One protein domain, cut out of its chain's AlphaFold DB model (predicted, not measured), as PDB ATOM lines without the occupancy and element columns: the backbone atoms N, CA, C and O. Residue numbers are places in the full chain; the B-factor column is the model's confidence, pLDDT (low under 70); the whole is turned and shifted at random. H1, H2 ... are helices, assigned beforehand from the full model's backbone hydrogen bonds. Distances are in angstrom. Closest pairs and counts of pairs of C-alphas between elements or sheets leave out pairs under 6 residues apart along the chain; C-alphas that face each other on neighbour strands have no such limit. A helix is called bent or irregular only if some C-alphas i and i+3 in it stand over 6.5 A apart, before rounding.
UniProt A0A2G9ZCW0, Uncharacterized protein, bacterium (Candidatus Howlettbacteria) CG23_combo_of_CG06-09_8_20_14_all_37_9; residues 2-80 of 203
ATOM      1  N   PRO A   2      15.786  58.331 -34.939       73.75
ATOM      2  CA  PRO A   2      16.711  57.894 -36.005       73.75
ATOM      3  C   PRO A   2      16.438  56.493 -36.605       73.75
ATOM      4  O   PRO A   2      16.465  56.368 -37.825       73.75
ATOM      5  N   PRO A   3      16.091  55.454 -35.810       74.38
ATOM      6  CA  PRO A   3      15.837  54.106 -36.336       74.38
ATOM      7  C   PRO A   3      14.654  54.031 -37.308       74.38
ATOM      8  O   PRO A   3      14.723  53.330 -38.308       74.38
ATOM      9  N   LEU A   4      13.579  54.776 -37.026       79.19
ATOM     10  CA  LEU A   4      12.361  54.777 -37.842       79.19
ATOM     11  C   LEU A   4      12.568  55.493 -39.180       79.19
ATOM     12  O   LEU A   4      12.028  55.060 -40.190       79.19
ATOM     13  N   VAL A   5      13.383  56.553 -39.195       80.75
ATOM     14  CA  VAL A   5      13.755  57.260 -40.432       80.75
ATOM     15  C   VAL A   5      14.622  56.364 -41.315       80.75
ATOM     16  O   VAL A   5      14.332  56.218 -42.497       80.75
ATOM     17  N   LEU A   6      15.629  55.699 -40.737       76.38
ATOM     18  CA  LEU A   6      16.487  54.755 -41.462       76.38
ATOM     19  C   LEU A   6      15.695  53.561 -42.020       76.38
ATOM     20  O   LEU A   6      15.903  53.176 -43.169       76.38
ATOM     21  N   LEU A   7      14.752  53.015 -41.242       76.75
ATOM     22  CA  LEU A   7      13.828  51.975 -41.705       76.75
ATOM     23  C   LEU A   7      12.961  52.470 -42.870       76.75
ATOM     24  O   LEU A   7      12.893  51.806 -43.900       76.75
ATOM     25  N   GLY A   8      12.351  53.651 -42.738       79.00
ATOM     26  CA  GLY A   8      11.510  54.236 -43.783       79.00
ATOM     27  C   GLY A   8      12.261  54.487 -45.093       79.00
ATOM     28  O   GLY A   8      11.741  54.173 -46.159       79.00
ATOM     29  N   MET A   9      13.503  54.979 -45.025       76.69
ATOM     30  CA  MET A   9      14.355  55.163 -46.206       76.69
ATOM     31  C   MET A   9      14.746  53.823 -46.847       76.69
ATOM     32  O   MET A   9      14.738  53.707 -48.069       76.69
ATOM     33  N   GLY A  10      15.036  52.796 -46.040       71.00
ATOM     34  CA  GLY A  10      15.359  51.454 -46.531       71.00
ATOM     35  C   GLY A  10      14.198  50.764 -47.259       71.00
ATOM     36  O   GLY A  10      14.434  50.009 -48.195       71.00
ATOM     37  N   MET A  11      12.949  51.060 -46.879       73.44
ATOM     38  CA  MET A  11      11.741  50.514 -47.521       73.44
ATOM     39  C   MET A  11      11.399  51.166 -48.872       73.44
ATOM     40  O   MET A  11      10.549  50.647 -49.589       73.44
ATOM     41  N   GLN A  12      12.027  52.293 -49.224       73.88
ATOM     42  CA  GLN A  12      11.764  53.030 -50.471       73.88
ATOM     43  C   GLN A  12      12.713  52.653 -51.622       73.88
ATOM     44  O   GLN A  12      12.550  53.141 -52.740       73.88
ATOM     45  N   GLY A  13      13.715  51.807 -51.370       65.31
ATOM     46  CA  GLY A  13      14.664  51.372 -52.393       65.31
ATOM     47  C   GLY A  13      14.022  50.442 -53.429       65.31
ATOM     48  O   GLY A  13      13.340  49.488 -53.073       65.31
ATOM     49  N   SER A  14      14.287  50.680 -54.716       59.16
ATOM     50  CA  SER A  14      13.852  49.809 -55.825       59.16
ATOM     51  C   SER A  14      14.664  48.513 -55.946       59.16
ATOM     52  O   SER A  14      14.255  47.582 -56.638       59.16
ATOM     53  N   LEU A  15      15.817  48.444 -55.275       57.78
ATOM     54  CA  LEU A  15      16.668  47.262 -55.194       57.78
ATOM     55  C   LEU A  15      16.372  46.507 -53.893       57.78
ATOM     56  O   LEU A  15      16.765  46.950 -52.813       57.78
ATOM     57  N   ASN A  16      15.759  45.326 -54.005       59.91
ATOM     58  CA  ASN A  16      15.552  44.370 -52.908       59.91
ATOM     59  C   ASN A  16      16.872  43.702 -52.454       59.91
ATOM     60  O   ASN A  16      16.935  42.498 -52.243       59.91
ATOM     61  N   LEU A  17      17.953  44.468 -52.253       59.19
ATOM     62  CA  LEU A  17      19.235  43.968 -51.717       59.19
ATOM     63  C   LEU A  17      19.177  43.679 -50.196       59.19
ATOM     64  O   LEU A  17      20.205  43.479 -49.538       59.19
ATOM     65  N   GLY A  18      17.961  43.621 -49.644       60.69
ATOM     66  CA  GLY A  18      17.646  43.082 -48.331       60.69
ATOM     67  C   GLY A  18      18.121  43.925 -47.149       60.69
ATOM     68  O   GLY A  18      18.309  45.139 -47.215       60.69
ATOM     69  N   ILE A  19      18.326  43.227 -46.032       66.75
ATOM     70  CA  ILE A  19      18.629  43.727 -44.679       66.75
ATOM     71  C   ILE A  19      19.853  44.652 -44.571       66.75
ATOM     72  O   ILE A  19      20.039  45.316 -43.555       66.75
ATOM     73  N   ARG A  20      20.687  44.724 -45.616       76.44
ATOM     74  CA  ARG A  20      21.943  45.488 -45.638       76.44
ATOM     75  C   ARG A  20      21.717  46.981 -45.414       76.44
ATOM     76  O   ARG A  20      22.459  47.598 -44.655       76.44
ATOM     77  N   TYR A  21      20.649  47.539 -45.982       74.00
ATOM     78  CA  TYR A  21      20.264  48.938 -45.754       74.00
ATOM     79  C   TYR A  21      19.770  49.201 -44.326       74.00
ATOM     80  O   TYR A  21      19.801  50.335 -43.857       74.00
ATOM     81  N   MET A  22      19.360  48.149 -43.615       78.31
ATOM     82  CA  MET A  22      18.897  48.224 -42.232       78.31
ATOM     83  C   MET A  22      20.016  47.956 -41.214       78.31
ATOM     84  O   MET A  22      19.789  48.128 -40.019       78.31
ATOM     85  N   LEU A  23      21.236  47.598 -41.644       85.19
ATOM     86  CA  LEU A  23      22.368  47.347 -40.737       85.19
ATOM     87  C   LEU A  23      22.647  48.502 -39.752       85.19
ATOM     88  O   LEU A  23      22.853  48.228 -38.567       85.19
ATOM     89  N   PRO A  24      22.570  49.787 -40.156       87.25
ATOM     90  CA  PRO A  24      22.766  50.904 -39.228       87.25
ATOM     91  C   PRO A  24      21.704  51.009 -38.119       87.25
ATOM     92  O   PRO A  24      21.914  51.714 -37.135       87.25
ATOM     93  N   VAL A  25      20.563  50.324 -38.250       87.94
ATOM     94  CA  VAL A  25      19.468  50.335 -37.266       87.94
ATOM     95  C   VAL A  25      19.786  49.433 -36.062       87.94
ATOM     96  O   VAL A  25      19.358  49.722 -34.943       87.94
ATOM     97  N   TYR A  26      20.576  48.371 -36.257       88.75
ATOM     98  CA  TYR A  26      20.827  47.345 -35.236       88.75
ATOM     99  C   TYR A  26      21.455  47.865 -33.938       88.75
ATOM    100  O   TYR A  26      20.940  47.502 -32.880       88.75
ATOM    101  N   PRO A  27      22.482  48.742 -33.944       93.00
ATOM    102  CA  PRO A  27      23.040  49.276 -32.702       93.00
ATOM    103  C   PRO A  27      21.986  49.966 -31.827       93.00
ATOM    104  O   PRO A  27      21.957  49.777 -30.612       93.00
ATOM    105  N   PHE A  28      21.064  50.713 -32.442       90.94
ATOM    106  CA  PHE A  28      19.986  51.381 -31.715       90.94
ATOM    107  C   PHE A  28      18.981  50.387 -31.136       90.94
ATOM    108  O   PHE A  28      18.516  50.575 -30.009       90.94
ATOM    109  N   ILE A  29      18.655  49.325 -31.880       90.94
ATOM    110  CA  ILE A  29      17.806  48.235 -31.387       90.94
ATOM    111  C   ILE A  29      18.480  47.558 -30.191       90.94
ATOM    112  O   ILE A  29      17.845  47.410 -29.151       90.94
ATOM    113  N   PHE A  30      19.770  47.224 -30.285       92.62
ATOM    114  CA  PHE A  30      20.507  46.564 -29.206       92.62
ATOM    115  C   PHE A  30      20.574  47.413 -27.935       92.62
ATOM    116  O   PHE A  30      20.281  46.905 -26.855       92.62
ATOM    117  N   ILE A  31      20.862  48.713 -28.049       94.19
ATOM    118  CA  ILE A  31      20.845  49.634 -26.900       94.19
ATOM    119  C   ILE A  31      19.437  49.726 -26.297       94.19
ATOM    120  O   ILE A  31      19.278  49.715 -25.074       94.19
ATOM    121  N   SER A  32      18.403  49.788 -27.140       91.56
ATOM    122  CA  SER A  32      17.010  49.859 -26.681       91.56
ATOM    123  C   SER A  32      16.607  48.593 -25.925       91.56
ATOM    124  O   SER A  32      16.036  48.687 -24.839       91.56
ATOM    125  N   VAL A  33      16.954  47.413 -26.448       91.56
ATOM    126  CA  VAL A  33      16.731  46.121 -25.784       91.56
ATOM    127  C   VAL A  33      17.510  46.043 -24.476       91.56
ATOM    128  O   VAL A  33      16.921  45.705 -23.456       91.56
ATOM    129  N   ALA A  34      18.785  46.438 -24.451       92.62
ATOM    130  CA  ALA A  34      19.584  46.449 -23.226       92.62
ATOM    131  C   ALA A  34      18.956  47.335 -22.134       92.62
ATOM    132  O   ALA A  34      18.883  46.946 -20.967       92.62
ATOM    133  N   LYS A  35      18.432  48.511 -22.500       93.44
ATOM    134  CA  LYS A  35      17.698  49.377 -21.566       93.44
ATOM    135  C   LYS A  35      16.398  48.727 -21.076       93.44
ATOM    136  O   LYS A  35      16.092  48.824 -19.892       93.44
ATOM    137  N   MET A  36      15.657  48.056 -21.958       90.31
ATOM    138  CA  MET A  36      14.433  47.328 -21.596       90.31
ATOM    139  C   MET A  36      14.709  46.120 -20.695       90.31
ATOM    140  O   MET A  36      13.913  45.828 -19.815       90.31
ATOM    141  N   VAL A  37      15.838  45.434 -20.850       92.19
ATOM    142  CA  VAL A  37      16.201  44.316 -19.966       92.19
ATOM    143  C   VAL A  37      16.574  44.816 -18.567       92.19
ATOM    144  O   VAL A  37      16.219  44.176 -17.584       92.19
ATOM    145  N   ASN A  38      17.199  45.993 -18.449       91.62
ATOM    146  CA  ASN A  38      17.563  46.577 -17.150       91.62
ATOM    147  C   ASN A  38      16.362  46.912 -16.246       91.62
ATOM    148  O   ASN A  38      16.533  47.024 -15.035       91.62
ATOM    149  N   ILE A  39      15.155  47.075 -16.802       91.25
ATOM    150  CA  ILE A  39      13.938  47.319 -16.007       91.25
ATOM    151  C   ILE A  39      13.247  46.020 -15.552       91.25
ATOM    152  O   ILE A  39      12.265  46.080 -14.812       91.25
ATOM    153  N   ILE A  40      13.731  44.851 -15.985       92.00
ATOM    154  CA  ILE A  40      13.159  43.546 -15.643       92.00
ATOM    155  C   ILE A  40      13.747  43.055 -14.316       92.00
ATOM    156  O   ILE A  40      14.943  42.785 -14.206       92.00
ATOM    157  N   ASP A  41      12.894  42.870 -13.307       91.19
ATOM    158  CA  ASP A  41      13.298  42.273 -12.032       91.19
ATOM    159  C   ASP A  41      13.298  40.738 -12.110       91.19
ATOM    160  O   ASP A  41      12.301  40.067 -11.837       91.19
ATOM    161  N   PHE A  42      14.449  40.159 -12.454       89.50
ATOM    162  CA  PHE A  42      14.626  38.704 -12.477       89.50
ATOM    163  C   PHE A  42      14.540  38.050 -11.091       89.50
ATOM    164  O   PHE A  42      14.268  36.853 -11.007       89.50
ATOM    165  N   LYS A  43      14.719  38.788  -9.983       89.94
ATOM    166  CA  LYS A  43      14.566  38.208  -8.634       89.94
ATOM    167  C   LYS A  43      13.104  37.886  -8.338       89.94
ATOM    168  O   LYS A  43      12.832  36.929  -7.611       89.94
ATOM    169  N   ALA A  44      12.170  38.616  -8.954       87.00
ATOM    170  CA  ALA A  44      10.739  38.364  -8.832       87.00
ATOM    171  C   ALA A  44      10.320  36.976  -9.354       87.00
ATOM    172  O   ALA A  44       9.281  36.474  -8.922       87.00
ATOM    173  N   LEU A  45      11.127  36.323 -10.207       87.31
ATOM    174  CA  LEU A  45      10.884  34.950 -10.676       87.31
ATOM    175  C   LEU A  45      10.783  33.938  -9.529       87.31
ATOM    176  O   LEU A  45      10.013  32.990  -9.635       87.31
ATOM    177  N   LYS A  46      11.501  34.153  -8.417       88.50
ATOM    178  CA  LYS A  46      11.472  33.237  -7.262       88.50
ATOM    179  C   LYS A  46      10.114  33.195  -6.560       88.50
ATOM    180  O   LYS A  46       9.747  32.164  -6.016       88.50
ATOM    181  N   ASN A  47       9.384  34.309  -6.579       88.31
ATOM    182  CA  ASN A  47       8.155  34.484  -5.802       88.31
ATOM    183  C   ASN A  47       6.885  34.455  -6.673       88.31
ATOM    184  O   ASN A  47       5.797  34.627  -6.133       88.31
ATOM    185  N   LEU A  48       7.018  34.301  -8.002       84.62
ATOM    186  CA  LEU A  48       5.918  34.208  -8.981       84.62
ATOM    187  C   LEU A  48       4.799  35.252  -8.785       84.62
ATOM    188  O   LEU A  48       3.608  34.964  -8.882       84.62
ATOM    189  N   THR A  49       5.182  36.495  -8.488       87.81
ATOM    190  CA  THR A  49       4.236  37.608  -8.288       87.81
ATOM    191  C   THR A  49       3.924  38.326  -9.604       87.81
ATOM    192  O   THR A  49       4.616  38.140 -10.595       87.81
ATOM    193  N   LYS A  50       2.958  39.258  -9.636       83.88
ATOM    194  CA  LYS A  50       2.685  40.073 -10.846       83.88
ATOM    195  C   LYS A  50       3.926  40.794 -11.409       83.88
ATOM    196  O   LYS A  50       3.995  41.035 -12.610       83.88
ATOM    197  N   LYS A  51       4.923  41.102 -10.567       87.50
ATOM    198  CA  LYS A  51       6.198  41.711 -10.988       87.50
ATOM    199  C   LYS A  51       7.104  40.758 -11.777       87.50
ATOM    200  O   LYS A  51       8.011  41.229 -12.450       87.50
ATOM    201  N   SER A  52       6.861  39.445 -11.732       88.81
ATOM    202  CA  SER A  52       7.642  38.455 -12.478       88.81
ATOM    203  C   SER A  52       7.199  38.308 -13.930       88.81
ATOM    204  O   SER A  52       7.932  37.705 -14.705       88.81
ATOM    205  N   LEU A  53       6.038  38.842 -14.329       91.69
ATOM    206  CA  LEU A  53       5.490  38.629 -15.672       91.69
ATOM    207  C   LEU A  53       6.445  39.072 -16.803       91.69
ATOM    208  O   LEU A  53       6.654  38.277 -17.720       91.69
ATOM    209  N   PRO A  54       7.107  40.250 -16.733       92.69
ATOM    210  CA  PRO A  54       8.108  40.630 -17.732       92.69
ATOM    211  C   PRO A  54       9.316  39.684 -17.752       92.69
ATOM    212  O   PRO A  54       9.809  39.337 -18.823       92.69
ATOM    213  N   ALA A  55       9.766  39.224 -16.579       93.69
ATOM    214  CA  ALA A  55      10.895  38.303 -16.459       93.69
ATOM    215  C   ALA A  55      10.566  36.912 -17.018       93.69
ATOM    216  O   ALA A  55      11.396  36.316 -17.701       93.69
ATOM    217  N   ILE A  56       9.346  36.419 -16.783       94.56
ATOM    218  CA  ILE A  56       8.838  35.169 -17.361       94.56
ATOM    219  C   ILE A  56       8.788  35.298 -18.881       94.56
ATOM    220  O   ILE A  56       9.368  34.468 -19.570       94.56
ATOM    221  N   GLY A  57       8.158  36.358 -19.398       94.62
ATOM    222  CA  GLY A  57       8.048  36.590 -20.839       94.62
ATOM    223  C   GLY A  57       9.413  36.651 -21.522       94.62
ATOM    224  O   GLY A  57       9.644  35.950 -22.501       94.62
ATOM    225  N   PHE A  58      10.355  37.415 -20.965       94.25
ATOM    226  CA  PHE A  58      11.714  37.492 -21.496       94.25
ATOM    227  C   PHE A  58      12.447  36.144 -21.443       94.25
ATOM    228  O   PHE A  58      13.083  35.752 -22.417       94.25
ATOM    229  N   THR A  59      12.318  35.402 -20.341       94.31
ATOM    230  CA  THR A  59      12.925  34.068 -20.207       94.31
ATOM    231  C   THR A  59      12.344  33.091 -21.229       94.31
ATOM    232  O   THR A  59      13.099  32.369 -21.873       94.31
ATOM    233  N   LEU A  60      11.025  33.099 -21.438       95.94
ATOM    234  CA  LEU A  60      10.366  32.276 -22.453       95.94
ATOM    235  C   LEU A  60      10.843  32.624 -23.864       95.94
ATOM    236  O   LEU A  60      11.106  31.716 -24.643       95.94
ATOM    237  N   LEU A  61      11.010  33.912 -24.182       94.94
ATOM    238  CA  LEU A  61      11.551  34.346 -25.473       94.94
ATOM    239  C   LEU A  61      12.997  33.879 -25.678       94.94
ATOM    240  O   LEU A  61      13.342  33.450 -26.776       94.94
ATOM    241  N   LEU A  62      13.836  33.919 -24.638       95.44
ATOM    242  CA  LEU A  62      15.205  33.401 -24.714       95.44
ATOM    243  C   LEU A  62      15.243  31.884 -24.904       95.44
ATOM    244  O   LEU A  62      16.013  31.391 -25.725       95.44
ATOM    245  N   VAL A  63      14.410  31.149 -24.163       97.00
ATOM    246  CA  VAL A  63      14.294  29.692 -24.312       97.00
ATOM    247  C   VAL A  63      13.788  29.347 -25.707       97.00
ATOM    248  O   VAL A  63      14.377  28.492 -26.360       97.00
ATOM    249  N   TRP A  64      12.760  30.041 -26.199       96.44
ATOM    250  CA  TRP A  64      12.263  29.863 -27.561       96.44
ATOM    251  C   TRP A  64      13.372  30.134 -28.582       96.44
ATOM    252  O   TRP A  64      13.662  29.262 -29.388       96.44
ATOM    253  N   TYR A  65      14.080  31.261 -28.485       95.12
ATOM    254  CA  TYR A  65      15.191  31.578 -29.384       95.12
ATOM    255  C   TYR A  65      16.289  30.501 -29.389       95.12
ATOM    256  O   TYR A  65      16.780  30.118 -30.456       95.12
ATOM    257  N   ALA A  66      16.668  29.993 -28.212       96.88
ATOM    258  CA  ALA A  66      17.665  28.934 -28.086       96.88
ATOM    259  C   ALA A  66      17.178  27.615 -28.705       96.88
ATOM    260  O   ALA A  66      17.922  26.978 -29.451       96.88
ATOM    261  N   LEU A  67      15.925  27.230 -28.447       96.50
ATOM    262  CA  LEU A  67      15.317  26.030 -29.019       96.50
ATOM    263  C   LEU A  67      15.188  26.140 -30.539       96.50
ATOM    264  O   LEU A  67      15.600  25.217 -31.236       96.50
ATOM    265  N   SER A  68      14.699  27.262 -31.068       95.44
ATOM    266  CA  SER A  68      14.591  27.474 -32.515       95.44
ATOM    267  C   SER A  68      15.960  27.381 -33.191       95.44
ATOM    268  O   SER A  68      16.075  26.712 -34.214       95.44
ATOM    269  N   ASN A  69      17.022  27.943 -32.593       95.75
ATOM    270  CA  ASN A  69      18.396  27.798 -33.101       95.75
ATOM    271  C   ASN A  69      18.914  26.358 -33.046       95.75
ATOM    272  O   ASN A  69      19.616  25.921 -33.958       95.75
ATOM    273  N   PHE A  70      18.599  25.634 -31.975       96.19
ATOM    274  CA  PHE A  70      19.010  24.246 -31.818       96.19
ATOM    275  C   PHE A  70      18.322  23.341 -32.846       96.19
ATOM    276  O   PHE A  70      18.985  22.544 -33.503       96.19
ATOM    277  N   PHE A  71      17.010  23.493 -33.033       94.94
ATOM    278  CA  PHE A  71      16.230  22.649 -33.939       94.94
ATOM    279  C   PHE A  71      16.460  22.953 -35.415       94.94
ATOM    280  O   PHE A  71      16.311  22.053 -36.240       94.94
ATOM    281  N   ILE A  72      16.809  24.194 -35.764       96.00
ATOM    282  CA  ILE A  72      17.096  24.543 -37.155       96.00
ATOM    283  C   ILE A  72      18.518  24.160 -37.571       96.00
ATOM    284  O   ILE A  72      18.796  24.103 -38.765       96.00
ATOM    285  N   TYR A  73      19.431  23.882 -36.633       94.69
ATOM    286  CA  TYR A  73      20.786  23.455 -36.981       94.69
ATOM    287  C   TYR A  73      20.744  22.194 -37.870       94.69
ATOM    288  O   TYR A  73      20.068  21.228 -37.518       94.69
ATOM    289  N   PRO A  74      21.473  22.153 -39.002       94.19
ATOM    290  CA  PRO A  74      22.420  23.145 -39.518       94.19
ATOM    291  C   PRO A  74      21.850  23.975 -40.694       94.19
ATOM    292  O   PRO A  74      22.607  24.519 -41.494       94.19
ATOM    293  N   SER A  75      20.528  24.034 -40.855       95.00
ATOM    294  CA  SER A  75      19.772  24.702 -41.930       95.00
ATOM    295  C   SER A  75      19.287  26.106 -41.564       95.00
ATOM    296  O   SER A  75      18.140  26.466 -41.815       95.00
ATOM    297  N   TYR A  76      20.160  26.925 -40.978       93.81
ATOM    298  CA  TYR A  76      19.804  28.275 -40.524       93.81
ATOM    299  C   TYR A  76      19.228  29.176 -41.614       93.81
ATOM    300  O   TYR A  76      18.414  30.042 -41.306       93.81
ATOM    301  N   LEU A  77      19.664  28.984 -42.864       92.25
ATOM    302  CA  LEU A  77      19.218  29.801 -43.987       92.25
ATOM    303  C   LEU A  77      17.701  29.672 -44.162       92.25
ATOM    304  O   LEU A  77      16.992  30.660 -44.041       92.25
ATOM    305  N   SER A  78      17.205  28.441 -44.269       94.12
ATOM    306  CA  SER A  78      15.786  28.116 -44.432       94.12
ATOM    307  C   SER A  78      14.936  28.268 -43.162       94.12
ATOM    308  O   SER A  78      13.887  27.632 -43.051       94.12
ATOM    309  N   TYR A  79      15.359  29.053 -42.167       94.69
ATOM    310  CA  TYR A  79      14.554  29.267 -40.966       94.69
ATOM    311  C   TYR A  79      13.272  30.043 -41.288       94.69
ATOM    312  O   TYR A  79      13.301  31.135 -41.853       94.69
ATOM    313  N   PHE A  80      12.148  29.522 -40.805       94.81
ATOM    314  CA  PHE A  80      10.880  30.233 -40.753       94.81
ATOM    315  C   PHE A  80      10.243  30.022 -39.384       94.81
ATOM    316  O   PHE A  80      10.358  28.939 -38.807       94.81
TER     317      PHE A  80
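What this domain is: This is residues 2 to 80 of the 203 residues of an uncharacterized protein of bacterium (Candidatus Howlettbacteria) CG23_combo_of_CG06-09_8_20_14_all_37_9 (UniProt A0A2G9ZCW0). Two long helices, H4 and H2, make the arms of an open V, with the short helix H3 at the corner where the arms come nearest; the space between the arms is empty. H1 folds back beside the first part of H2 as a helical hairpin, and beyond the far end of H4 the last printed residues, 73 to 80, make a short tail with no named element. The printed part has 79 residues with four named helices, in the order H1, H2, H3, H4, and no named strand; the class is all helix. It is only just loose, close to extended, with a radius of gyration of the C-alphas of 17.2 A, and its outline is only just flat, spanning 52 by 35 by 16 A.

Where its parts are: H4, the longest helix, takes residues 50 to 72 and measures 33.8 A from first to last C-alpha; it begins at C-alpha 50 at (2.685, 40.073, -10.846) and ends at C-alpha 72 at (17.096, 24.543, -37.155). It is irregular: C-alphas 51 and 54 are 7.1 A apart, against about 5 A in a regular helix. Before it in the chain comes H3, residues 42 to 47, 10.2 A long. H3 is neither bent nor irregular, but only just: C-alphas 43 and 46 are 6.0 A apart. H2, residues 18 to 38, is 31.4 A long and ends at C-alpha 38 at (17.563, 46.577, -17.150). It is irregular too, with C-alphas 21 and 24 lying 7.3 A apart, and it has a kink of 60 degrees near residue 25. H1, residues 2 to 10, is 12.4 A long and begins at C-alpha 2 at (16.711, 57.894, -36.005).

How they stand to each other: H4 touches H3 with residues 51 to 56 alone. The closest C-alphas of the two are those of Ala 44 and Ser 52, 4.8 A apart. Their lines stand at a steep tilt of 68 degrees, only just short of about perpendicular, and they run opposite ways. H4 and H2 are apart, but only just, their closest C-alphas being 8.3 A from each other. H2 and H3 are apart as well, though they follow each other in the chain. Residues 60 to 67 of H4 and residues 30 to 35 of H2 stand free. At the other part of H2, residues 21 to 29 alone touch H1. The closest C-alphas there are those of Pro 3 and Val 25, 5.3 A apart. H1 and H2 run opposite ways at a shallow tilt of 22 degrees and form a helical hairpin. H1 is apart from both H3 and H4. In H1 every O i to N i+4 pair is within hydrogen-bond range, while H4 has 17 of 19 and H2 has 11 of 17. H3 has 0 of 2 such pairs within range, but 3 of 3 of its O i to N i+3 pairs.

The domain as a whole: The two C-alphas farthest apart are those of Ser 14 and Asn 47, at 52.6 A, while the first and last printed C-alphas, of Pro 2 and Phe 80, are 28.7 A apart. The printed part has no cut. No link is long: H2 to H3, with 3 residues between them, and H3 to H4, with 2, are tight links, and H1 to H2, with 7, is a short one. The mean pLDDT of the printed part is 86.6. Seven residues, 13 to 19, are under 70; of these 18 and 19 belong to H2. H4 has a mean pLDDT of 94 and H1 one of 76.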